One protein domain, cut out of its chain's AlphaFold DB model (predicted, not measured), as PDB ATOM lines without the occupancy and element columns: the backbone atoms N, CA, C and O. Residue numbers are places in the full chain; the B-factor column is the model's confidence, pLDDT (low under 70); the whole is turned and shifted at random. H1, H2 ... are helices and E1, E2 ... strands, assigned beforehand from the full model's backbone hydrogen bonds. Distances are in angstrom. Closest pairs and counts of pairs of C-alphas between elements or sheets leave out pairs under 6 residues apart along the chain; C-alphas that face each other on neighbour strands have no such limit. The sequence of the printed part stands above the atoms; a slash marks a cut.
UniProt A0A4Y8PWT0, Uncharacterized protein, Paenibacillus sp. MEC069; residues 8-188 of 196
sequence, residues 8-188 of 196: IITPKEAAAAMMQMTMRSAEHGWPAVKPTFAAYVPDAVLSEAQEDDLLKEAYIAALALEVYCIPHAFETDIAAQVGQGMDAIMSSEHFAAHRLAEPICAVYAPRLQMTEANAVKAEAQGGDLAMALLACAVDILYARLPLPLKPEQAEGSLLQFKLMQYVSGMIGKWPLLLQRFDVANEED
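Overview. This is residues 8 to 188 of the 196 residues of an uncharacterized protein of Paenibacillus sp. MEC069 (UniProt A0A4Y8PWT0). A long helix, H2, runs through the middle of a helical body, with the long helix H1 crossing it on one side and the helical hairpin of H5 and H6 packed on the other. H3 folds back at the last end of H2 and packs on H1 too, H7 packs on H1, H2 and H6, and the last stretch with H8 and E1 returns to the first printed residues. The printed part has 181 residues, with eight named helices and then one named strand, E1, along the chain; it is mostly helix. It is compact, with a radius of gyration of the C-alphas of 16.9 A and spans of 56 by 40 by 27 A.

Arrangement. H1, residues 11 to 38, touches H2, residues 48 to 73, at a steep tilt of 45 degrees, opposite ways; the closest C-alphas, of Ala 26 and Tyr 59, are 6.2 A apart. H2 is the hub, touching five helices. H2 and H3, residues 76 to 90, form a helical hairpin, closest at the C-alphas of Pro 71 and Ala 79, 5.2 A. H3 touches residues 11 to 16 of H1, where the C-alphas of Lys 12 and Gly 85 are closest, 4.0 A. H4, residues 93 to 97, is close to H3 but not clearly touching, with the C-alphas of Ile 89 and Phe 95 closest at 7.1 A. H5, residues 101 to 121, and H6, residues 126 to 144, form a hairpin at 38 degrees, only just a steep tilt; their closest C-alphas, of Leu 112 and Leu 133, are 6.0 A apart. H2, H5 and H6 form a bundle, three helices that touch one another. H7, residues 158 to 168, touches H6, closest at the C-alphas of Val 138 and Met 164, 6.2 A. H8, residues 175 to 178, is close to H1 but not clearly touching, with the C-alphas of Ala 14 and Leu 178 closest at 7.8 A. E1, residues 181 to 183, pairs with no named strand, but its residues 182 to 183 pair with residues 8 to 9, parallel. Every O i to N i+4 pair is within hydrogen-bond range in H3, H4, H6 and H7, against 20 of 24 in H1, 20 of 22 in H2 and 14 of 17 in H5; H8 is too short for such a pair.

Along the chain. H1 begins at C-alpha 11, (24.114, 19.019, 31.158), and spans 38.5 A, with a kink of 67 degrees near residue 32. H2 spans 35.1 A, H5 28.9 A, H6 27.3 A and H3 20.4 A. E1 ends at C-alpha 183, (21.651, 15.906, 26.663).

Size, cuts and confidence. The C-alphas of Pro 42 and Asp 188 are the two farthest apart, 56.1 A. The printed part has no cut. The link from H6 to H7, residues 145 to 157, is long. Mean pLDDT of the printed part is 89.7; residues 186 to 188 are under 70.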
ATOM      1  N   ILE A   8      21.459  19.338  20.405       83.12
ATOM      2  CA  ILE A   8      22.242  18.810  21.524       83.12
ATOM      3  C   ILE A   8      22.525  19.950  22.502       83.12
ATOM      4  O   ILE A   8      22.914  21.038  22.075       83.12
ATOM      5  N   ILE A   9      22.336  19.700  23.796       84.12
ATOM      6  CA  ILE A   9      22.729  20.610  24.877       84.12
ATOM      7  C   ILE A   9      23.602  19.881  25.889       84.12
ATOM      8  O   ILE A   9      23.479  18.674  26.098       84.12
ATOM      9  N   THR A  10      24.472  20.629  26.552       85.81
ATOM     10  CA  THR A  10      25.266  20.117  27.665       85.81
ATOM     11  C   THR A  10      24.411  19.965  28.927       85.81
ATOM     12  O   THR A  10      23.385  20.639  29.083       85.81
ATOM     13  N   PRO A  11      24.845  19.148  29.902       83.38
ATOM     14  CA  PRO A  11      24.114  19.019  31.158       83.38
ATOM     15  C   PRO A  11      24.009  20.336  31.942       83.38
ATOM     16  O   PRO A  11      22.987  20.619  32.568       83.38
ATOM     17  N   LYS A  12      25.039  21.186  31.859       85.25
ATOM     18  CA  LYS A  12      25.035  22.524  32.464       85.25
ATOM     19  C   LYS A  12      24.014  23.446  31.797       85.25
ATOM     20  O   LYS A  12      23.325  24.190  32.490       85.25
ATOM     21  N   GLU A  13      23.887  23.398  30.474       87.19
ATOM     22  CA  GLU A  13      22.869  24.168  29.747       87.19
ATOM     23  C   GLU A  13      21.455  23.680  30.065       87.19
ATOM     24  O   GLU A  13      20.568  24.507  30.271       87.19
ATOM     25  N   ALA A  14      21.251  22.364  30.185       85.75
ATOM     26  CA  ALA A  14      19.977  21.795  30.619       85.75
ATOM     27  C   ALA A  14      19.582  22.290  32.022       85.75
ATOM     28  O   ALA A  14      18.473  22.793  32.219       85.75
ATOM     29  N   ALA A  15      20.509  22.223  32.983       86.06
ATOM     30  CA  ALA A  15      20.280  22.696  34.345       86.06
ATOM     31  C   ALA A  15      20.038  24.220  34.403       86.06
ATOM     32  O   ALA A  15      19.132  24.683  35.102       86.06
ATOM     33  N   ALA A  16      20.777  25.009  33.615       87.81
ATOM     34  CA  ALA A  16      20.562  26.451  33.509       87.81
ATOM     35  C   ALA A  16      19.192  26.788  32.896       87.81
ATOM     36  O   ALA A  16      18.496  27.680  33.388       87.81
ATOM     37  N   ALA A  17      18.773  26.063  31.855       88.62
ATOM     38  CA  ALA A  17      17.464  26.236  31.234       88.62
ATOM     39  C   ALA A  17      16.328  25.913  32.215       88.62
ATOM     40  O   ALA A  17      15.361  26.676  32.292       88.62
ATOM     41  N   MET A  18      16.466  24.842  33.004       88.81
ATOM     42  CA  MET A  18      15.514  24.494  34.062       88.81
ATOM     43  C   MET A  18      15.348  25.650  35.051       88.81
ATOM     44  O   MET A  18      14.236  26.140  35.241       88.81
ATOM     45  N   MET A  19      16.446  26.150  35.618       89.31
ATOM     46  CA  MET A  19      16.374  27.263  36.563       89.31
ATOM     47  C   MET A  19      15.742  28.521  35.966       89.31
ATOM     48  O   MET A  19      14.938  29.181  36.621       89.31
ATOM     49  N   GLN A  20      16.096  28.865  34.723       90.12
ATOM     50  CA  GLN A  20      15.520  30.025  34.047       90.12
ATOM     51  C   GLN A  20      14.008  29.873  33.864       90.12
ATOM     52  O   GLN A  20      13.274  30.847  34.027       90.12
ATOM     53  N   MET A  21      13.519  28.672  33.550       91.44
ATOM     54  CA  MET A  21      12.079  28.416  33.480       91.44
ATOM     55  C   MET A  21      11.395  28.548  34.836       91.44
ATOM     56  O   MET A  21      10.306  29.128  34.906       91.44
ATOM     57  N   THR A  22      12.010  28.021  35.894       92.62
ATOM     58  CA  THR A  22      11.485  28.125  37.258       92.62
ATOM     59  C   THR A  22      11.419  29.590  37.688       92.62
ATOM     60  O   THR A  22      10.361  30.043  38.119       92.62
ATOM     61  N   MET A  23      12.487  30.365  37.463       92.75
ATOM     62  CA  MET A  23      12.534  31.798  37.776       92.75
ATOM     63  C   MET A  23      11.470  32.581  37.001       92.75
ATOM     64  O   MET A  23      10.654  33.271  37.602       92.75
ATOM     65  N   ARG A  24      11.386  32.398  35.674       93.56
ATOM     66  CA  ARG A  24      10.351  33.058  34.857       93.56
ATOM     67  C   ARG A  24       8.941  32.691  35.302       93.56
ATOM     68  O   ARG A  24       8.031  33.510  35.215       93.56
ATOM     69  N   SER A  25       8.732  31.453  35.749       94.19
ATOM     70  CA  SER A  25       7.431  31.023  36.264       94.19
ATOM     71  C   SER A  25       7.095  31.698  37.591       94.19
ATOM     72  O   SER A  25       5.940  32.079  37.788       94.19
ATOM     73  N   ALA A  26       8.088  31.886  38.464       94.12
ATOM     74  CA  ALA A  26       7.936  32.647  39.697       94.12
ATOM     75  C   ALA A  26       7.561  34.105  39.386       94.12
ATOM     76  O   ALA A  26       6.510  34.571  39.829       94.12
ATOM     77  N   GLU A  27       8.344  34.787  38.549       94.88
ATOM     78  CA  GLU A  27       8.108  36.177  38.133       94.88
ATOM     79  C   GLU A  27       6.732  36.355  37.477       94.88
ATOM     80  O   GLU A  27       5.988  37.277  37.807       94.88
ATOM     81  N   HIS A  28       6.345  35.444  36.580       95.25
ATOM     82  CA  HIS A  28       5.062  35.519  35.885       95.25
ATOM     83  C   HIS A  28       3.863  35.311  36.820       95.25
ATOM     84  O   HIS A  28       2.826  35.950  36.647       95.25
ATOM     85  N   GLY A  29       3.985  34.421  37.809       94.38
ATOM     86  CA  GLY A  29       2.924  34.182  38.789       94.38
ATOM     87  C   GLY A  29       2.860  35.230  39.904       94.38
ATOM     88  O   GLY A  29       1.825  35.340  40.567       94.38
ATOM     89  N   TRP A  30       3.920  36.025  40.095       96.19
ATOM     90  CA  TRP A  30       4.030  36.999  41.184       96.19
ATOM     91  C   TRP A  30       2.848  37.980  41.269       96.19
ATOM     92  O   TRP A  30       2.254  38.086  42.346       96.19
ATOM     93  N   PRO A  31       2.393  38.631  40.174       95.75
ATOM     94  CA  PRO A  31       1.285  39.586  40.247       95.75
ATOM     95  C   PRO A  31      -0.017  38.989  40.797       95.75
ATOM     96  O   PRO A  31      -0.790  39.692  41.445       95.75
ATOM     97  N   ALA A  32      -0.262  37.694  40.566       94.69
ATOM     98  CA  ALA A  32      -1.477  37.019  41.016       94.69
ATOM     99  C   ALA A  32      -1.448  36.678  42.514       94.69
ATOM    100  O   ALA A  32      -2.496  36.646  43.164       94.69
ATOM    101  N   VAL A  33      -0.263  36.417  43.075       95.62
ATOM    102  CA  VAL A  33      -0.105  36.014  44.479       95.62
ATOM    103  C   VAL A  33       0.258  37.188  45.392       95.62
ATOM    104  O   VAL A  33      -0.122  37.173  46.562       95.62
ATOM    105  N   LYS A  34       0.902  38.236  44.862       95.94
ATOM    106  CA  LYS A  34       1.342  39.439  45.588       95.94
ATOM    107  C   LYS A  34       0.291  40.017  46.551       95.94
ATOM    108  O   LYS A  34       0.650  40.265  47.703       95.94
ATOM    109  N   PRO A  35      -1.001  40.172  46.185       96.25
ATOM    110  CA  PRO A  35      -2.012  40.679  47.119       96.25
ATOM    111  C   PRO A  35      -2.198  39.798  48.362       96.25
ATOM    112  O   PRO A  35      -2.511  40.302  49.435       96.25
ATOM    113  N   THR A  36      -1.976  38.485  48.232       95.75
ATOM    114  CA  THR A  36      -2.042  37.548  49.363       95.75
ATOM    115  C   THR A  36      -0.914  37.823  50.347       95.75
ATOM    116  O   THR A  36      -1.165  37.893  51.541       95.75
ATOM    117  N   PHE A  37       0.314  38.014  49.861       96.00
ATOM    118  CA  PHE A  37       1.463  38.345  50.707       96.00
ATOM    119  C   PHE A  37       1.299  39.706  51.382       96.00
ATOM    120  O   PHE A  37       1.526  39.833  52.583       96.00
ATOM    121  N   ALA A  38       0.847  40.705  50.619       96.69
ATOM    122  CA  ALA A  38       0.623  42.052  51.120       96.69
ATOM    123  C   ALA A  38      -0.383  42.078  52.284       96.69
ATOM    124  O   ALA A  38      -0.201  42.834  53.228       96.69
ATOM    125  N   ALA A  39      -1.385  41.193  52.295       96.06
ATOM    126  CA  ALA A  39      -2.348  41.095  53.396       96.06
ATOM    127  C   ALA A  39      -1.724  40.732  54.760       96.06
ATOM    128  O   ALA A  39      -2.382  40.890  55.787       96.06
ATOM    129  N   TYR A  40      -0.474  40.252  54.785       96.00
ATOM    130  CA  TYR A  40       0.221  39.832  56.003       96.00
ATOM    131  C   TYR A  40       1.365  40.768  56.430       96.00
ATOM    132  O   TYR A  40       2.192  40.390  57.266       96.00
ATOM    133  N   VAL A  41       1.397  41.996  55.899       95.50
ATOM    134  CA  VAL A  41       2.248  43.093  56.390       95.50
ATOM    135  C   VAL A  41       1.388  44.247  56.933       95.50
ATOM    136  O   VAL A  41       0.253  44.406  56.482       95.50
ATOM    137  N   PRO A  42       1.888  45.066  57.883       93.38
ATOM    138  CA  PRO A  42       1.078  46.083  58.568       93.38
ATOM    139  C   PRO A  42       0.393  47.095  57.645       93.38
ATOM    140  O   PRO A  42      -0.770  47.425  57.857       93.38
ATOM    141  N   ASP A  43       1.092  47.541  56.600       93.56
ATOM    142  CA  ASP A  43       0.608  48.597  55.703       93.56
ATOM    143  C   ASP A  43      -0.151  48.059  54.482       93.56
ATOM    144  O   ASP A  43      -0.534  48.823  53.600       93.56
ATOM    145  N   ALA A  44      -0.352  46.738  54.399       92.31
ATOM    146  CA  ALA A  44      -0.953  46.058  53.250       92.31
ATOM    147  C   ALA A  44      -0.286  46.365  51.890       92.31
ATOM    148  O   ALA A  44      -0.892  46.198  50.829       92.31
ATOM    149  N   VAL A  45       0.974  46.805  51.916       94.69
ATOM    150  CA  VAL A  45       1.796  47.138  50.751       94.69
ATOM    151  C   VAL A  45       3.198  46.599  51.001       94.69
ATOM    152  O   VAL A  45       3.773  46.826  52.061       94.69
ATOM    153  N   LEU A  46       3.737  45.874  50.021       96.25
ATOM    154  CA  LEU A  46       5.110  45.381  50.060       96.25
ATOM    155  C   LEU A  46       6.051  46.451  49.502       96.25
ATOM    156  O   LEU A  46       5.748  47.072  48.482       96.25
ATOM    157  N   SER A  47       7.187  46.655  50.160       96.06
ATOM    158  CA  SER A  47       8.314  47.364  49.560       96.06
ATOM    159  C   SER A  47       9.004  46.483  48.520       96.06
ATOM    160  O   SER A  47       8.922  45.260  48.595       96.06
ATOM    161  N   GLU A  48       9.747  47.087  47.594       95.88
ATOM    162  CA  GLU A  48      10.523  46.356  46.579       95.88
ATOM    163  C   GLU A  48      11.433  45.287  47.206       95.88
ATOM    164  O   GLU A  48      11.390  44.131  46.806       95.88
ATOM    165  N   ALA A  49      12.137  45.628  48.289       95.19
ATOM    166  CA  ALA A  49      12.974  44.675  49.017       95.19
ATOM    167  C   ALA A  49      12.176  43.493  49.606       95.19
ATOM    168  O   ALA A  49      12.646  42.361  49.588       95.19
ATOM    169  N   GLN A  50      10.960  43.737  50.111       96.25
ATOM    170  CA  GLN A  50      10.097  42.654  50.591       96.25
ATOM    171  C   GLN A  50       9.606  41.779  49.437       96.25
ATOM    172  O   GLN A  50       9.507  40.568  49.602       96.25
ATOM    173  N   GLU A  51       9.284  42.367  48.284       96.44
ATOM    174  CA  GLU A  51       8.904  41.596  47.099       96.44
ATOM    175  C   GLU A  51      10.048  40.693  46.638       96.44
ATOM    176  O   GLU A  51       9.821  39.501  46.435       96.44
ATOM    177  N   ASP A  52      11.267  41.228  46.558       94.44
ATOM    178  CA  ASP A  52      12.461  40.477  46.171       94.44
ATOM    179  C   ASP A  52      12.734  39.308  47.124       94.44
ATOM    180  O   ASP A  52      12.962  38.182  46.677       94.44
ATOM    181  N   ASP A  53      12.656  39.540  48.438       94.50
ATOM    182  CA  ASP A  53      12.861  38.494  49.444       94.50
ATOM    183  C   ASP A  53      11.790  37.394  49.354       94.50
ATOM    184  O   ASP A  53      12.105  36.202  49.402       94.50
ATOM    185  N   LEU A  54      10.519  37.768  49.181       96.50
ATOM    186  CA  LEU A  54       9.411  36.815  49.058       96.50
ATOM    187  C   LEU A  54       9.495  36.006  47.759       96.50
ATOM    188  O   LEU A  54       9.283  34.789  47.775       96.50
ATOM    189  N   LEU A  55       9.827  36.661  46.645       95.69
ATOM    190  CA  LEU A  55      10.017  36.012  45.352       95.69
ATOM    191  C   LEU A  55      11.207  35.050  45.400       95.69
ATOM    192  O   LEU A  55      11.108  33.918  44.922       95.69
ATOM    193  N   LYS A  56      12.305  35.464  46.038       94.62
ATOM    194  CA  LYS A  56      13.488  34.630  46.254       94.62
ATOM    195  C   LYS A  56      13.163  33.383  47.071       94.62
ATOM    196  O   LYS A  56      13.564  32.292  46.676       94.62
ATOM    197  N   GLU A  57      12.437  33.511  48.180       96.56
ATOM    198  CA  GLU A  57      12.039  32.356  48.996       96.56
ATOM    199  C   GLU A  57      11.142  31.388  48.212       96.56
ATOM    200  O   GLU A  57      11.351  30.172  48.253       96.56
ATOM    201  N   ALA A  58      10.193  31.910  47.430       96.62
ATOM    202  CA  ALA A  58       9.335  31.085  46.585       96.62
ATOM    203  C   ALA A  58      10.125  30.367  45.474       96.62
ATOM    204  O   ALA A  58       9.911  29.177  45.230       96.62
ATOM    205  N   TYR A  59      11.083  31.060  44.852       95.75
ATOM    206  CA  TYR A  59      11.991  30.481  43.865       95.75
ATOM    207  C   TYR A  59      12.871  29.380  44.468       95.75
ATOM    208  O   TYR A  59      12.999  28.315  43.872       95.75
ATOM    209  N   ILE A  60      13.428  29.592  45.665       95.88
ATOM    210  CA  ILE A  60      14.209  28.580  46.393       95.88
ATOM    211  C   ILE A  60      13.365  27.330  46.652       95.88
ATOM    212  O   ILE A  60      13.844  26.222  46.419       95.88
ATOM    213  N   ALA A  61      12.117  27.491  47.104       97.38
ATOM    214  CA  ALA A  61      11.219  26.367  47.368       97.38
ATOM    215  C   ALA A  61      10.934  25.547  46.101       97.38
ATOM    216  O   ALA A  61      11.028  24.318  46.113       97.38
ATOM    217  N   ALA A  62      10.618  26.232  44.998       96.31
ATOM    218  CA  ALA A  62      10.364  25.595  43.712       96.31
ATOM    219  C   ALA A  62      11.622  24.908  43.163       96.31
ATOM    220  O   ALA A  62      11.554  23.757  42.739       96.31
ATOM    221  N   LEU A  63      12.778  25.572  43.221       94.25
ATOM    222  CA  LEU A  63      14.038  25.003  42.756       94.25
ATOM    223  C   LEU A  63      14.440  23.781  43.589       94.25
ATOM    224  O   LEU A  63      14.862  22.784  43.018       94.25
ATOM    225  N   ALA A  64      14.258  23.813  44.911       95.06
ATOM    226  CA  ALA A  64      14.539  22.662  45.764       95.06
ATOM    227  C   ALA A  64      13.719  21.426  45.364       95.06
ATOM    228  O   ALA A  64      14.267  20.327  45.307       95.06
ATOM    229  N   LEU A  65      12.430  21.612  45.056       95.06
ATOM    230  CA  LEU A  65      11.578  20.540  44.538       95.06
ATOM    231  C   LEU A  65      12.063  20.029  43.184       95.06
ATOM    232  O   LEU A  65      12.165  18.822  42.998       95.06
ATOM    233  N   GLU A  66      12.368  20.928  42.249       91.88
ATOM    234  CA  GLU A  66      12.818  20.540  40.909       91.88
ATOM    235  C   GLU A  66      14.106  19.721  40.972       91.88
ATOM    236  O   GLU A  66      14.173  18.651  40.372       91.88
ATOM    237  N   VAL A  67      15.090  20.179  41.754       90.81
ATOM    238  CA  VAL A  67      16.367  19.481  41.944       90.81
ATOM    239  C   VAL A  67      16.158  18.115  42.590       90.81
ATOM    240  O   VAL A  67      16.704  17.123  42.111       90.81
ATOM    241  N   TYR A  68      15.334  18.046  43.639       91.81
ATOM    242  CA  TYR A  68      15.014  16.784  44.301       91.81
ATOM    243  C   TYR A  68      14.346  15.784  43.351       91.81
ATOM    244  O   TYR A  68      14.622  14.590  43.404       91.81
ATOM    245  N   CYS A  69      13.486  16.269  42.456       88.94
ATOM    246  CA  CYS A  69      12.712  15.435  41.547       88.94
ATOM    247  C   CYS A  69      13.474  14.990  40.288       88.94
ATOM    248  O   CYS A  69      12.944  14.150  39.560       88.94
ATOM    249  N   ILE A  70      14.696  15.482  40.026       88.25
ATOM    250  CA  ILE A  70      15.496  15.089  38.845       88.25
ATOM    251  C   ILE A  70      15.584  13.557  38.690       88.25
ATOM    252  O   ILE A  70      15.253  13.067  37.610       88.25
ATOM    253  N   PRO A  71      15.944  12.763  39.722       85.50
ATOM    254  CA  PRO A  71      16.069  11.309  39.581       85.50
ATOM    255  C   PRO A  71      14.749  10.599  39.261       85.50
ATOM    256  O   PRO A  71      14.761   9.482  38.756       85.50
ATOM    257  N   HIS A  72      13.613  11.233  39.558       82.88
ATOM    258  CA  HIS A  72      12.280  10.681  39.323       82.88
ATOM    259  C   HIS A  72      11.686  11.118  37.980       82.88
ATOM    260  O   HIS A  72      10.775  10.472  37.467       82.88
ATOM    261  N   ALA A  73      12.173  12.227  37.423       80.94
ATOM    262  CA  ALA A  73      11.642  12.827  36.207       80.94
ATOM    263  C   ALA A  73      12.333  12.328  34.923       80.94
ATOM    264  O   ALA A  73      11.791  12.538  33.836       80.94
ATOM    265  N   PHE A  74      13.493  11.666  35.030       81.12
ATOM    266  CA  PHE A  74      14.309  11.238  33.887       81.12
ATOM    267  C   PHE A  74      14.772   9.791  33.987       81.12
ATOM    268  O   PHE A  74      14.848   9.205  35.064       81.12
ATOM    269  N   GLU A  75      15.146   9.242  32.833       84.00
ATOM    270  CA  GLU A  75      15.944   8.021  32.759       84.00
ATOM    271  C   GLU A  75      17.295   8.222  33.454       84.00
ATOM    272  O   GLU A  75      17.850   9.322  33.439       84.00
ATOM    273  N   THR A  76      17.842   7.151  34.033       86.38
ATOM    274  CA  THR A  76      19.022   7.183  34.913       86.38
ATOM    275  C   THR A  76      20.203   7.966  34.338       86.38
ATOM    276  O   THR A  76      20.801   8.770  35.050       86.38
ATOM    277  N   ASP A  77      20.523   7.774  33.056       85.25
ATOM    278  CA  ASP A  77      21.679   8.424  32.425       85.25
ATOM    279  C   ASP A  77      21.462   9.936  32.260       85.25
ATOM    280  O   ASP A  77      22.348  10.736  32.568       85.25
ATOM    281  N   ILE A  78      20.255  10.342  31.851       81.88
ATOM    282  CA  ILE A  78      19.875  11.755  31.720       81.88
ATOM    283  C   ILE A  78      19.792  12.404  33.105       81.88
ATOM    284  O   ILE A  78      20.288  13.512  33.297       81.88
ATOM    285  N   ALA A  79      19.221  11.707  34.092       86.06
ATOM    286  CA  ALA A  79      19.159  12.171  35.473       86.06
ATOM    287  C   ALA A  79      20.562  12.420  36.045       86.06
ATOM    288  O   ALA A  79      20.798  13.458  36.662       86.06
ATOM    289  N   ALA A  80      21.505  11.503  35.804       86.88
ATOM    290  CA  ALA A  80      22.887  11.644  36.249       86.88
ATOM    291  C   ALA A  80      23.572  12.854  35.600       86.88
ATOM    292  O   ALA A  80      24.227  13.635  36.288       86.88
ATOM    293  N   GLN A  81      23.386  13.044  34.292       84.94
ATOM    294  CA  GLN A  81      23.925  14.196  33.574       84.94
ATOM    295  C   GLN A  81      23.341  15.510  34.104       84.94
ATOM    296  O   GLN A  81      24.085  16.388  34.545       84.94
ATOM    297  N   VAL A  82      22.014  15.658  34.100       83.69
ATOM    298  CA  VAL A  82      21.342  16.885  34.558       83.69
ATOM    299  C   VAL A  82      21.670  17.172  36.025       83.69
ATOM    300  O   VAL A  82      21.925  18.325  36.374       83.69
ATOM    301  N   GLY A  83      21.747  16.133  36.863       85.38
ATOM    302  CA  GLY A  83      22.196  16.226  38.252       85.38
ATOM    303  C   GLY A  83      23.604  16.811  38.375       85.38
ATOM    304  O   GLY A  83      23.790  17.789  39.091       85.38
ATOM    305  N   GLN A  84      24.576  16.313  37.602       85.81
ATOM    306  CA  GLN A  84      25.936  16.876  37.574       85.81
ATOM    307  C   GLN A  84      25.950  18.347  37.136       85.81
ATOM    308  O   GLN A  84      26.662  19.168  37.716       85.81
ATOM    309  N   GLY A  85      25.154  18.693  36.118       85.31
ATOM    310  CA  GLY A  85      24.993  20.076  35.674       85.31
ATOM    311  C   GLY A  85      24.452  20.975  36.786       85.31
ATOM    312  O   GLY A  85      24.945  22.088  36.979       85.31
ATOM    313  N   MET A  86      23.479  20.475  37.549       86.69
ATOM    314  CA  MET A  86      22.905  21.187  38.683       86.69
ATOM    315  C   MET A  86      23.903  21.346  39.832       86.69
ATOM    316  O   MET A  86      24.067  22.456  40.331       86.69
ATOM    317  N   ASP A  87      24.631  20.295  40.202       85.56
ATOM    318  CA  ASP A  87      25.667  20.358  41.239       85.56
ATOM    319  C   ASP A  87      26.746  21.391  40.891       85.56
ATOM    320  O   ASP A  87      27.125  22.224  41.721       85.56
ATOM    321  N   ALA A  88      27.184  21.412  39.628       85.88
ATOM    322  CA  ALA A  88      28.126  22.411  39.143       85.88
ATOM    323  C   ALA A  88      27.566  23.837  39.279       85.88
ATOM    324  O   ALA A  88      28.277  24.740  39.724       85.88
ATOM    325  N   ILE A  89      26.291  24.056  38.953       85.00
ATOM    326  CA  ILE A  89      25.656  25.368  39.109       85.00
ATOM    327  C   ILE A  89      25.488  25.752  40.587       85.00
ATOM    328  O   ILE A  89      25.831  26.878  40.956       85.00
ATOM    329  N   MET A  90      25.026  24.840  41.444       83.25
ATOM    330  CA  MET A  90      24.846  25.083  42.881       83.25
ATOM    331  C   MET A  90      26.172  25.385  43.590       83.25
ATOM    332  O   MET A  90      26.192  26.165  44.541       83.25
ATOM    333  N   SER A  91      27.278  24.817  43.103       84.62
ATOM    334  CA  SER A  91      28.638  25.089  43.586       84.62
ATOM    335  C   SER A  91      29.257  26.395  43.057       84.62
ATOM    336  O   SER A  91      30.345  26.776  43.487       84.62
ATOM    337  N   SER A  92      28.593  27.094  42.130       83.94
ATOM    338  CA  SER A  92      29.139  28.307  41.511       83.94
ATOM    339  C   SER A  92      29.156  29.507  42.464       83.94
ATOM    340  O   SER A  92      28.275  29.676  43.311       83.94
ATOM    341  N   GLU A  93      30.118  30.415  42.265       81.69
ATOM    342  CA  GLU A  93      30.225  31.660  43.042       81.69
ATOM    343  C   GLU A  93      28.948  32.508  42.978       81.69
ATOM    344  O   GLU A  93      28.581  33.155  43.955       81.69
ATOM    345  N   HIS A  94      28.232  32.469  41.852       78.12
ATOM    346  CA  HIS A  94      26.976  33.190  41.681       78.12
ATOM    347  C   HIS A  94      25.884  32.659  42.626       78.12
ATOM    348  O   HIS A  94      25.231  33.436  43.322       78.12
ATOM    349  N   PHE A  95      25.731  31.335  42.737       79.81
ATOM    350  CA  PHE A  95      24.784  30.729  43.681       79.81
ATOM    351  C   PHE A  95      25.147  30.988  45.138       79.81
ATOM    352  O   PHE A  95      24.259  31.238  45.965       79.81
ATOM    353  N   ALA A  96      26.444  30.948  45.441       77.75
ATOM    354  CA  ALA A  96      26.960  31.258  46.764       77.75
ATOM    355  C   ALA A  96      26.686  32.724  47.139       77.75
ATOM    356  O   ALA A  96      26.163  32.993  48.222       77.75
ATOM    357  N   ALA A  97      26.945  33.666  46.226       77.25
ATOM    358  CA  ALA A  97      26.708  35.095  46.437       77.25
ATOM    359  C   ALA A  97      25.232  35.403  46.731       77.25
ATOM    360  O   ALA A  97      24.926  36.212  47.609       77.25
ATOM    361  N   HIS A  98      24.310  34.711  46.057       79.62
ATOM    362  CA  HIS A  98      22.875  34.870  46.282       79.62
ATOM    363  C   HIS A  98      22.320  34.012  47.434       79.62
ATOM    364  O   HIS A  98      21.130  34.115  47.743       79.62
ATOM    365  N   ARG A  99      23.156  33.214  48.119       83.00
ATOM    366  CA  ARG A  99      22.767  32.305  49.218       83.00
ATOM    367  C   ARG A  99      21.595  31.387  48.851       83.00
ATOM    368  O   ARG A  99      20.686  31.181  49.650       83.00
ATOM    369  N   LEU A 100      21.590  30.880  47.618       84.00
ATOM    370  CA  LEU A 100      20.505  30.033  47.111       84.00
ATOM    371  C   LEU A 100      20.720  28.556  47.458       84.00
ATOM    372  O   LEU A 100      19.767  27.857  47.780       84.00
ATOM    373  N   ALA A 101      21.972  28.089  47.430       84.56
ATOM    374  CA  ALA A 101      22.300  26.681  47.651       84.56
ATOM    375  C   ALA A 101      22.107  26.241  49.114       84.56
ATOM    376  O   ALA A 101      21.611  25.149  49.374       84.56
ATOM    377  N   GLU A 102      22.462  27.096  50.078       88.12
ATOM    378  CA  GLU A 102      22.405  26.752  51.505       88.12
ATOM    379  C   GLU A 102      20.983  26.371  51.966       88.12
ATOM    380  O   GLU A 102      20.831  25.281  52.520       88.12
ATOM    381  N   PRO A 103      19.921  27.161  51.703       90.88
ATOM    382  CA  PRO A 103      18.559  26.751  52.040       90.88
ATOM    383  C   PRO A 103      18.143  25.428  51.386       90.88
ATOM    384  O   PRO A 103      17.529  24.591  52.050       90.88
ATOM    385  N   ILE A 104      18.495  25.212  50.114       92.25
ATOM    386  CA  ILE A 104      18.144  23.991  49.374       92.25
ATOM    387  C   ILE A 104      18.770  22.768  50.053       92.25
ATOM    388  O   ILE A 104      18.058  21.827  50.403       92.25
ATOM    389  N   CYS A 105      20.078  22.808  50.305       89.94
ATOM    390  CA  CYS A 105      20.819  21.675  50.851       89.94
ATOM    391  C   CYS A 105      20.559  21.445  52.346       89.94
ATOM    392  O   CYS A 105      20.455  20.301  52.780       89.94
ATOM    393  N   ALA A 106      20.470  22.510  53.146       91.50
ATOM    394  CA  ALA A 106      20.394  22.396  54.602       91.50
ATOM    395  C   ALA A 106      18.959  22.297  55.138       91.50
ATOM    396  O   ALA A 106      18.748  21.736  56.213       91.50
ATOM    397  N   VAL A 107      17.973  22.848  54.419       94.88
ATOM    398  CA  VAL A 107      16.584  22.934  54.900       94.88
ATOM    399  C   VAL A 107      15.656  22.040  54.089       94.88
ATOM    400  O   VAL A 107      14.957  21.209  54.668       94.88
ATOM    401  N   TYR A 108      15.643  22.187  52.762       96.69
ATOM    402  CA  TYR A 108      14.681  21.475  51.919       96.69
ATOM    403  C   TYR A 108      15.058  20.010  51.707       96.69
ATOM    404  O   TYR A 108      14.253  19.133  52.022       96.69
ATOM    405  N   ALA A 109      16.270  19.721  51.228       93.81
ATOM    406  CA  ALA A 109      16.669  18.366  50.844       93.81
ATOM    407  C   ALA A 109      16.477  17.316  51.964       93.81
ATOM    408  O   ALA A 109      15.838  16.296  51.697       93.81
ATOM    409  N   PRO A 110      16.889  17.551  53.232       95.56
ATOM    410  CA  PRO A 110      16.694  16.565  54.298       95.56
ATOM    411  C   PRO A 110      15.213  16.291  54.597       95.56
ATOM    412  O   PRO A 110      14.825  15.172  54.932       95.56
ATOM    413  N   ARG A 111      14.361  17.317  54.478       96.50
ATOM    414  CA  ARG A 111      12.922  17.218  54.749       96.50
ATOM    415  C   ARG A 111      12.177  16.527  53.612       96.50
ATOM    416  O   ARG A 111      11.297  15.714  53.890       96.50
ATOM    417  N   LEU A 112      12.552  16.800  52.364       96.50
ATOM    418  CA  LEU A 112      12.020  16.109  51.187       96.50
ATOM    419  C   LEU A 112      12.397  14.623  51.219       96.50
ATOM    420  O   LEU A 112      11.511  13.780  51.111       96.50
ATOM    421  N   GLN A 113      13.657  14.306  51.537       95.06
ATOM    422  CA  GLN A 113      14.120  12.926  51.720       95.06
ATOM    423  C   GLN A 113      13.347  12.181  52.807       95.06
ATOM    424  O   GLN A 113      12.918  11.041  52.621       95.06
ATOM    425  N   MET A 114      13.133  12.825  53.956       95.94
ATOM    426  CA  MET A 114      12.333  12.238  55.028       95.94
ATOM    427  C   MET A 114      10.871  12.031  54.605       95.94
ATOM    428  O   MET A 114      10.258  11.031  54.982       95.94
ATOM    429  N   THR A 115      10.316  12.955  53.821       95.19
ATOM    430  CA  THR A 115       8.944  12.874  53.302       95.19
ATOM    431  C   THR A 115       8.791  11.707  52.334       95.19
ATOM    432  O   THR A 115       7.876  10.903  52.511       95.19
ATOM    433  N   GLU A 116       9.713  11.548  51.384       93.75
ATOM    434  CA  GLU A 116       9.733  10.392  50.483       93.75
ATOM    435  C   GLU A 116       9.847   9.082  51.269       93.75
ATOM    436  O   GLU A 116       9.038   8.176  51.081       93.75
ATOM    437  N   ALA A 117      10.789   8.989  52.213       92.19
ATOM    438  CA  ALA A 117      10.978   7.781  53.012       92.19
ATOM    439  C   ALA A 117       9.710   7.382  53.792       92.19
ATOM    440  O   ALA A 117       9.428   6.194  53.963       92.19
ATOM    441  N   ASN A 118       8.939   8.359  54.270       92.19
ATOM    442  CA  ASN A 118       7.668   8.109  54.949       92.19
ATOM    443  C   ASN A 118       6.559   7.700  53.974       92.19
ATOM    444  O   ASN A 118       5.795   6.790  54.287       92.19
ATOM    445  N   ALA A 119       6.495   8.319  52.797       89.50
ATOM    446  CA  ALA A 119       5.543   7.958  51.750       89.50
ATOM    447  C   ALA A 119       5.769   6.519  51.254       89.50
ATOM    448  O   ALA A 119       4.816   5.751  51.145       89.50
ATOM    449  N   VAL A 120       7.030   6.114  51.062       88.06
ATOM    450  CA  VAL A 120       7.401   4.734  50.703       88.06
ATOM    451  C   VAL A 120       6.955   3.742  51.779       88.06
ATOM    452  O   VAL A 120       6.364   2.715  51.460       88.06
ATOM    453  N   LYS A 121       7.176   4.053  53.066       89.31
ATOM    454  CA  LYS A 121       6.701   3.210  54.182       89.31
ATOM    455  C   LYS A 121       5.178   3.091  54.239       89.31
ATOM    456  O   LYS A 121       4.677   2.091  54.740       89.31
ATOM    457  N   ALA A 122       4.468   4.116  53.782       87.38
ATOM    458  CA  ALA A 122       3.014   4.156  53.742       87.38
ATOM    459  C   ALA A 122       2.425   3.561  52.450       87.38
ATOM    460  O   ALA A 122       1.215   3.637  52.268       87.38
ATOM    461  N   GLU A 123       3.257   2.998  51.560       86.81
ATOM    462  CA  GLU A 123       2.843   2.465  50.252       86.81
ATOM    463  C   GLU A 123       2.085   3.497  49.394       86.81
ATOM    464  O   GLU A 123       1.188   3.165  48.617       86.81
ATOM    465  N   ALA A 124       2.452   4.772  49.540       81.94
ATOM    466  CA  ALA A 124       1.853   5.872  48.801       81.94
ATOM    467  C   ALA A 124       2.093   5.719  47.288       81.94
ATOM    468  O   ALA A 124       3.176   5.323  46.850       81.94
ATOM    469  N   GLN A 125       1.094   6.067  46.474       81.94
ATOM    470  CA  GLN A 125       1.235   6.041  45.017       81.94
ATOM    471  C   GLN A 125       1.989   7.283  44.515       81.94
ATOM    472  O   GLN A 125       2.164   8.264  45.237       81.94
ATOM    473  N   GLY A 126       2.413   7.283  43.245       73.81
ATOM    474  CA  GLY A 126       3.214   8.382  42.679       73.81
ATOM    475  C   GLY A 126       2.558   9.769  42.789       73.81
ATOM    476  O   GLY A 126       3.241  10.749  43.078       73.81
ATOM    477  N   GLY A 127       1.232   9.854  42.629       79.62
ATOM    478  CA  GLY A 127       0.486  11.105  42.823       79.62
ATOM    479  C   GLY A 127       0.475  11.581  44.280       79.62
ATOM    480  O   GLY A 127       0.619  12.776  44.539       79.62
ATOM    481  N   ASP A 128       0.382  10.647  45.226       85.44
ATOM    482  CA  ASP A 128       0.405  10.942  46.660       85.44
ATOM    483  C   ASP A 128       1.792  11.429  47.097       85.44
ATOM    484  O   ASP A 128       1.899  12.394  47.855       85.44
ATOM    485  N   LEU A 129       2.862  10.826  46.561       88.69
ATOM    486  CA  LEU A 129       4.237  11.266  46.803       88.69
ATOM    487  C   LEU A 129       4.474  12.691  46.282       88.69
ATOM    488  O   LEU A 129       5.005  13.526  47.013       88.69
ATOM    489  N   ALA A 130       4.054  12.994  45.051       89.19
ATOM    490  CA  ALA A 130       4.222  14.329  44.473       89.19
ATOM    491  C   ALA A 130       3.516  15.408  45.313       89.19
ATOM    492  O   ALA A 130       4.089  16.462  45.594       89.19
ATOM    493  N   MET A 131       2.293  15.121  45.768       91.88
ATOM    494  CA  MET A 131       1.551  16.022  46.649       91.88
ATOM    495  C   MET A 131       2.199  16.161  48.029       91.88
ATOM    496  O   MET A 131       2.246  17.272  48.556       91.88
ATOM    497  N   ALA A 132       2.732  15.077  48.599       94.00
ATOM    498  CA  ALA A 132       3.431  15.112  49.880       94.00
ATOM    499  C   ALA A 132       4.716  15.955  49.814       94.00
ATOM    500  O   ALA A 132       4.967  16.767  50.704       94.00
ATOM    501  N   LEU A 133       5.505  15.815  48.744       95.50
ATOM    502  CA  LEU A 133       6.711  16.617  48.522       95.50
ATOM    503  C   LEU A 133       6.365  18.099  48.339       95.50
ATOM    504  O   LEU A 133       6.971  18.953  48.990       95.50
ATOM    505  N   LEU A 134       5.352  18.408  47.522       96.06
ATOM    506  CA  LEU A 134       4.867  19.777  47.335       96.06
ATOM    507  C   LEU A 134       4.405  20.399  48.660       96.06
ATOM    508  O   LEU A 134       4.817  21.512  48.985       96.06
ATOM    509  N   ALA A 135       3.592  19.676  49.434       95.88
ATOM    510  CA  ALA A 135       3.130  20.128  50.742       95.88
ATOM    511  C   ALA A 135       4.309  20.383  51.692       95.88
ATOM    512  O   ALA A 135       4.388  21.451  52.293       95.88
ATOM    513  N   CYS A 136       5.284  19.469  51.746       97.06
ATOM    514  CA  CYS A 136       6.493  19.644  52.549       97.06
ATOM    515  C   CYS A 136       7.264  20.917  52.166       97.06
ATOM    516  O   CYS A 136       7.680  21.675  53.042       97.06
ATOM    517  N   ALA A 137       7.470  21.175  50.873       97.69
ATOM    518  CA  ALA A 137       8.167  22.377  50.426       97.69
ATOM    519  C   ALA A 137       7.388  23.656  50.760       97.69
ATOM    520  O   ALA A 137       7.986  24.646  51.179       97.69
ATOM    521  N   VAL A 138       6.061  23.635  50.623       97.50
ATOM    522  CA  VAL A 138       5.206  24.776  50.972       97.50
ATOM    523  C   VAL A 138       5.194  25.037  52.472       97.50
ATOM    524  O   VAL A 138       5.234  26.198  52.870       97.50
ATOM    525  N   ASP A 139       5.213  24.004  53.308       97.06
ATOM    526  CA  ASP A 139       5.299  24.166  54.760       97.06
ATOM    527  C   ASP A 139       6.642  24.784  55.178       97.06
ATOM    528  O   ASP A 139       6.687  25.676  56.030       97.06
ATOM    529  N   ILE A 140       7.743  24.368  54.540       97.69
ATOM    530  CA  ILE A 140       9.062  24.980  54.752       97.69
ATOM    531  C   ILE A 140       9.052  26.441  54.296       97.69
ATOM    532  O   ILE A 140       9.491  27.313  55.049       97.69
ATOM    533  N   LEU A 141       8.523  26.723  53.101       97.75
ATOM    534  CA  LEU A 141       8.381  28.082  52.585       97.75
ATOM    535  C   LEU A 141       7.581  28.941  53.564       97.75
ATOM    536  O   LEU A 141       8.076  29.966  54.021       97.75
ATOM    537  N   TYR A 142       6.395  28.486  53.966       97.56
ATOM    538  CA  TYR A 142       5.517  29.168  54.914       97.56
ATOM    539  C   TYR A 142       6.234  29.537  56.217       97.56
ATOM    540  O   TYR A 142       6.045  30.636  56.748       97.56
ATOM    541  N   ALA A 143       7.057  28.632  56.748       96.06
ATOM    542  CA  ALA A 143       7.838  28.881  57.956       96.06
ATOM    543  C   ALA A 143       8.903  29.971  57.752       96.06
ATOM    544  O   ALA A 143       9.160  30.742  58.675       96.06
ATOM    545  N   ARG A 144       9.488  30.052  56.552       95.44
ATOM    546  CA  ARG A 144      10.572  30.981  56.202       95.44
ATOM    547  C   ARG A 144      10.103  32.370  55.779       95.44
ATOM    548  O   ARG A 144      10.892  33.306  55.860       95.44
ATOM    549  N   LEU A 145       8.851  32.523  55.343       95.94
ATOM    550  CA  LEU A 145       8.337  33.812  54.876       95.94
ATOM    551  C   LEU A 145       8.405  34.888  55.980       95.94
ATOM    552  O   LEU A 145       7.792  34.702  57.038       95.94
ATOM    553  N   PRO A 146       9.052  36.042  55.729       92.75
ATOM    554  CA  PRO A 146       9.172  37.140  56.688       92.75
ATOM    555  C   PRO A 146       7.894  38.000  56.742       92.75
ATOM    556  O   PRO A 146       7.934  39.219  56.599       92.75
ATOM    557  N   LEU A 147       6.735  37.364  56.929       95.38
ATOM    558  CA  LEU A 147       5.440  38.040  57.023       95.38
ATOM    559  C   LEU A 147       5.012  38.132  58.495       95.38
ATOM    560  O   LEU A 147       4.655  37.108  59.082       95.38
ATOM    561  N   PRO A 148       5.026  39.325  59.113       94.25
ATOM    562  CA  PRO A 148       4.818  39.475  60.552       94.25
ATOM    563  C   PRO A 148       3.391  39.158  61.008       94.25
ATOM    564  O   PRO A 148       3.193  38.834  62.173       94.25
ATOM    565  N   LEU A 149       2.400  39.252  60.116       95.44
ATOM    566  CA  LEU A 149       0.998  38.986  60.449       95.44
ATOM    567  C   LEU A 149       0.525  37.599  59.985       95.44
ATOM    568  O   LEU A 149      -0.667  37.305  60.090       95.44
ATOM    569  N   LYS A 150       1.412  36.748  59.436       95.69
ATOM    570  CA  LYS A 150       1.006  35.402  59.001       95.69
ATOM    571  C   LYS A 150       0.577  34.557  60.210       95.69
ATOM    572  O   LYS A 150       1.216  34.650  61.258       95.69
ATOM    573  N   PRO A 151      -0.454  33.703  60.078       94.19
ATOM    574  CA  PRO A 151      -0.832  32.780  61.142       94.19
ATOM    575  C   PRO A 151       0.347  31.905  61.587       94.19
ATOM    576  O   PRO A 151       1.180  31.505  60.770       94.19
ATOM    577  N   GLU A 152       0.411  31.556  62.870       92.44
ATOM    578  CA  GLU A 152       1.445  30.638  63.366       92.44
ATOM    579  C   GLU A 152       1.312  29.250  62.725       92.44
ATOM    580  O   GLU A 152       2.308  28.635  62.345       92.44
ATOM    581  N   GLN A 153       0.071  28.789  62.550       90.12
ATOM    582  CA  GLN A 153      -0.253  27.521  61.904       90.12
ATOM    583  C   GLN A 153      -0.611  27.745  60.435       90.12
ATOM    584  O   GLN A 153      -1.471  28.563  60.113       90.12
ATOM    585  N   ALA A 154       0.047  27.000  59.547       90.50
ATOM    586  CA  ALA A 154      -0.205  27.075  58.111       90.50
ATOM    587  C   ALA A 154      -1.558  26.462  57.724       90.50
ATOM    588  O   ALA A 154      -2.212  26.969  56.810       90.50
ATOM    589  N   GLU A 155      -1.965  25.398  58.421       89.62
ATOM    590  CA  GLU A 155      -3.111  24.562  58.068       89.62
ATOM    591  C   GLU A 155      -4.405  25.372  57.944       89.62
ATOM    592  O   GLU A 155      -4.813  26.094  58.854       89.62
ATOM    593  N   GLY A 156      -5.042  25.276  56.776       85.62
ATOM    594  CA  GLY A 156      -6.303  25.962  56.492       85.62
ATOM    595  C   GLY A 156      -6.173  27.472  56.267       85.62
ATOM    596  O   GLY A 156      -7.180  28.138  56.018       85.62
ATOM    597  N   SER A 157      -4.960  28.034  56.312       93.25
ATOM    598  CA  SER A 157      -4.745  29.448  56.008       93.25
ATOM    599  C   SER A 157      -4.859  29.728  54.504       93.25
ATOM    600  O   SER A 157      -4.428  28.943  53.655       93.25
ATOM    601  N   LEU A 158      -5.389  30.909  54.157       92.94
ATOM    602  CA  LEU A 158      -5.413  31.382  52.768       92.94
ATOM    603  C   LEU A 158      -3.996  31.464  52.183       92.94
ATOM    604  O   LEU A 158      -3.798  31.139  51.013       92.94
ATOM    605  N   LEU A 159      -3.016  31.866  52.999       95.50
ATOM    606  CA  LEU A 159      -1.617  31.931  52.593       95.50
ATOM    607  C   LEU A 159      -1.092  30.557  52.174       95.50
ATOM    608  O   LEU A 159      -0.576  30.440  51.069       95.50
ATOM    609  N   GLN A 160      -1.275  29.511  52.988       95.69
ATOM    610  CA  GLN A 160      -0.841  28.155  52.633       95.69
ATOM    611  C   GLN A 160      -1.477  27.697  51.316       95.69
ATOM    612  O   GLN A 160      -0.771  27.243  50.415       95.69
ATOM    613  N   PHE A 161      -2.791  27.884  51.156       95.62
ATOM    614  CA  PHE A 161      -3.488  27.525  49.919       95.62
ATOM    615  C   PHE A 161      -2.914  28.257  48.695       95.62
ATOM    616  O   PHE A 161      -2.697  27.659  47.639       95.62
ATOM    617  N   LYS A 162      -2.626  29.553  48.831       96.88
ATOM    618  CA  LYS A 162      -2.047  30.359  47.753       96.88
ATOM    619  C   LYS A 162      -0.602  29.986  47.446       96.88
ATOM    620  O   LYS A 162      -0.242  29.963  46.271       96.88
ATOM    621  N   LEU A 163       0.193  29.627  48.450       96.88
ATOM    622  CA  LEU A 163       1.546  29.107  48.251       96.88
ATOM    623  C   LEU A 163       1.529  27.761  47.523       96.88
ATOM    624  O   LEU A 163       2.296  27.594  46.583       96.88
ATOM    625  N   MET A 164       0.614  26.848  47.873       96.44
ATOM    626  CA  MET A 164       0.421  25.587  47.141       96.44
ATOM    627  C   MET A 164       0.147  25.833  45.655       96.44
ATOM    628  O   MET A 164       0.818  25.268  44.789       96.44
ATOM    629  N   GLN A 165      -0.803  26.722  45.342       95.56
ATOM    630  CA  GLN A 165      -1.109  27.092  43.957       95.56
ATOM    631  C   GLN A 165       0.101  27.717  43.256       95.56
ATOM    632  O   GLN A 165       0.413  27.362  42.122       95.56
ATOM    633  N   TYR A 166       0.796  28.628  43.932       96.50
ATOM    634  CA  TYR A 166       1.908  29.359  43.345       96.50
ATOM    635  C   TYR A 166       3.111  28.449  43.064       96.50
ATOM    636  O   TYR A 166       3.583  28.416  41.932       96.50
ATOM    637  N   VAL A 167       3.550  27.652  44.044       97.00
ATOM    638  CA  VAL A 167       4.681  26.717  43.904       97.00
ATOM    639  C   VAL A 167       4.380  25.624  42.882       97.00
ATOM    640  O   VAL A 167       5.207  25.378  42.005       97.00
ATOM    641  N   SER A 168       3.183  25.026  42.906       95.12
ATOM    642  CA  SER A 168       2.798  24.032  41.889       95.12
ATOM    643  C   SER A 168       2.807  24.609  40.468       95.12
ATOM    644  O   SER A 168       3.189  23.927  39.522       95.12
ATOM    645  N   GLY A 169       2.460  25.892  40.315       94.06
ATOM    646  CA  GLY A 169       2.512  26.600  39.040       94.06
ATOM    647  C   GLY A 169       3.926  26.933  38.554       94.06
ATOM    648  O   GLY A 169       4.076  27.337  37.396       94.06
ATOM    649  N   MET A 170       4.956  26.784  39.393       94.69
ATOM    650  CA  MET A 170       6.358  27.010  39.020       94.69
ATOM    651  C   MET A 170       7.053  25.758  38.498       94.69
ATOM    652  O   MET A 170       7.922  25.877  37.634       94.69
ATOM    653  N   ILE A 171       6.671  24.590  39.013       91.88
ATOM    654  CA  ILE A 171       7.423  23.348  38.842       91.88
ATOM    655  C   ILE A 171       6.909  22.472  37.687       91.88
ATOM    656  O   ILE A 171       5.803  22.666  37.178       91.88
ATOM    657  N   GLY A 172       7.711  21.493  37.263       87.12
ATOM    658  CA  GLY A 172       7.307  20.415  36.354       87.12
ATOM    659  C   GLY A 172       7.192  20.811  34.879       87.12
ATOM    660  O   GLY A 172       6.707  20.030  34.062       87.12
ATOM    661  N   LYS A 173       7.637  22.015  34.504       85.31
ATOM    662  CA  LYS A 173       7.576  22.500  33.111       85.31
ATOM    663  C   LYS A 173       8.796  22.113  32.286       85.31
ATOM    664  O   LYS A 173       8.706  22.000  31.066       85.31
ATOM    665  N   TRP A 174       9.942  21.940  32.931       80.62
ATOM    666  CA  TRP A 174      11.213  21.717  32.253       80.62
ATOM    667  C   TRP A 174      11.391  20.321  31.631       80.62
ATOM    668  O   TRP A 174      12.103  20.258  30.627       80.62
ATOM    669  N   PRO A 175      10.722  19.224  32.066       78.44
ATOM    670  CA  PRO A 175      10.800  17.963  31.326       78.44
ATOM    671  C   PRO A 175      10.290  18.098  29.884       78.44
ATOM    672  O   PRO A 175      10.767  17.410  28.988       78.44
ATOM    673  N   LEU A 176       9.389  19.056  29.622       78.06
ATOM    674  CA  LEU A 176       8.927  19.383  28.270       78.06
ATOM    675  C   LEU A 176      10.022  20.018  27.398       78.06
ATOM    676  O   LEU A 176       9.953  19.911  26.175       78.06
ATOM    677  N   LEU A 177      11.026  20.680  27.990       74.06
ATOM    678  CA  LEU A 177      12.182  21.154  27.228       74.06
ATOM    679  C   LEU A 177      13.013  19.977  26.741       74.06
ATOM    680  O   LEU A 177      13.359  19.939  25.565       74.06
ATOM    681  N   LEU A 178      13.285  19.002  27.605       73.25
ATOM    682  CA  LEU A 178      14.126  17.852  27.265       73.25
ATOM    683  C   LEU A 178      13.466  16.874  26.283       73.25
ATOM    684  O   LEU A 178      14.136  16.027  25.713       73.25
ATOM    685  N   GLN A 179      12.182  17.052  25.958       77.12
ATOM    686  CA  GLN A 179      11.580  16.401  24.787       77.12
ATOM    687  C   GLN A 179      12.116  16.946  23.450       77.12
ATOM    688  O   GLN A 179      11.941  16.312  22.411       77.12
ATOM    689  N   ARG A 180      12.729  18.137  23.448       77.75
ATOM    690  CA  ARG A 180      13.209  18.844  22.246       77.75
ATOM    691  C   ARG A 180      14.730  18.856  22.107       77.75
ATOM    692  O   ARG A 180      15.226  19.283  21.063       77.75
ATOM    693  N   PHE A 181      15.448  18.416  23.136       78.25
ATOM    694  CA  PHE A 181      16.902  18.439  23.189       78.25
ATOM    695  C   PHE A 181      17.440  17.099  23.666       78.25
ATOM    696  O   PHE A 181      16.862  16.497  24.566       78.25
ATOM    697  N   ASP A 182      18.566  16.680  23.102       80.50
ATOM    698  CA  ASP A 182      19.324  15.550  23.628       80.50
ATOM    699  C   ASP A 182      20.445  16.089  24.526       80.50
ATOM    700  O   ASP A 182      21.147  17.036  24.158       80.50
ATOM    701  N   VAL A 183      20.588  15.520  25.725       78.69
ATOM    702  CA  VAL A 183      21.651  15.906  26.663       78.69
ATOM    703  C   VAL A 183      22.879  15.051  26.369       78.69
ATOM    704  O   VAL A 183      22.805  13.823  26.391       78.69
ATOM    705  N   ALA A 184      24.001  15.693  26.052       78.94
ATOM    706  CA  ALA A 184      25.264  15.008  25.797       78.94
ATOM    707  C   ALA A 184      26.445  15.806  26.356       78.94
ATOM    708  O   ALA A 184      26.378  17.026  26.519       78.94
ATOM    709  N   ASN A 185      27.544  15.116  26.652       72.38
ATOM    710  CA  ASN A 185      28.753  15.747  27.178       72.38
ATOM    711  C   ASN A 185      29.408  16.674  26.136       72.38
ATOM    712  O   ASN A 185      29.192  16.528  24.934       72.38
ATOM    713  N   GLU A 186      30.240  17.618  26.594       64.12
ATOM    714  CA  GLU A 186      30.860  18.657  25.749       64.12
ATOM    715  C   GLU A 186      31.597  18.099  24.515       64.12
ATOM    716  O   GLU A 186      31.538  18.695  23.440       64.12
ATOM    717  N   GLU A 187      32.234  16.927  24.628       59.00
ATOM    718  CA  GLU A 187      32.928  16.271  23.508       59.00
ATOM    719  C   GLU A 187      31.977  15.774  22.406       59.00
ATOM    720  O   GLU A 187      32.332  15.795  21.224       59.00
ATOM    721  N   ASP A 188      30.758  15.376  22.768       58.50
ATOM    722  CA  ASP A 188      29.735  14.898  21.836       58.50
ATOM    723  C   ASP A 188      28.899  16.061  21.277       58.50
ATOM    724  O   ASP A 188      28.580  16.084  20.084       58.50
TER     725      ASP A 188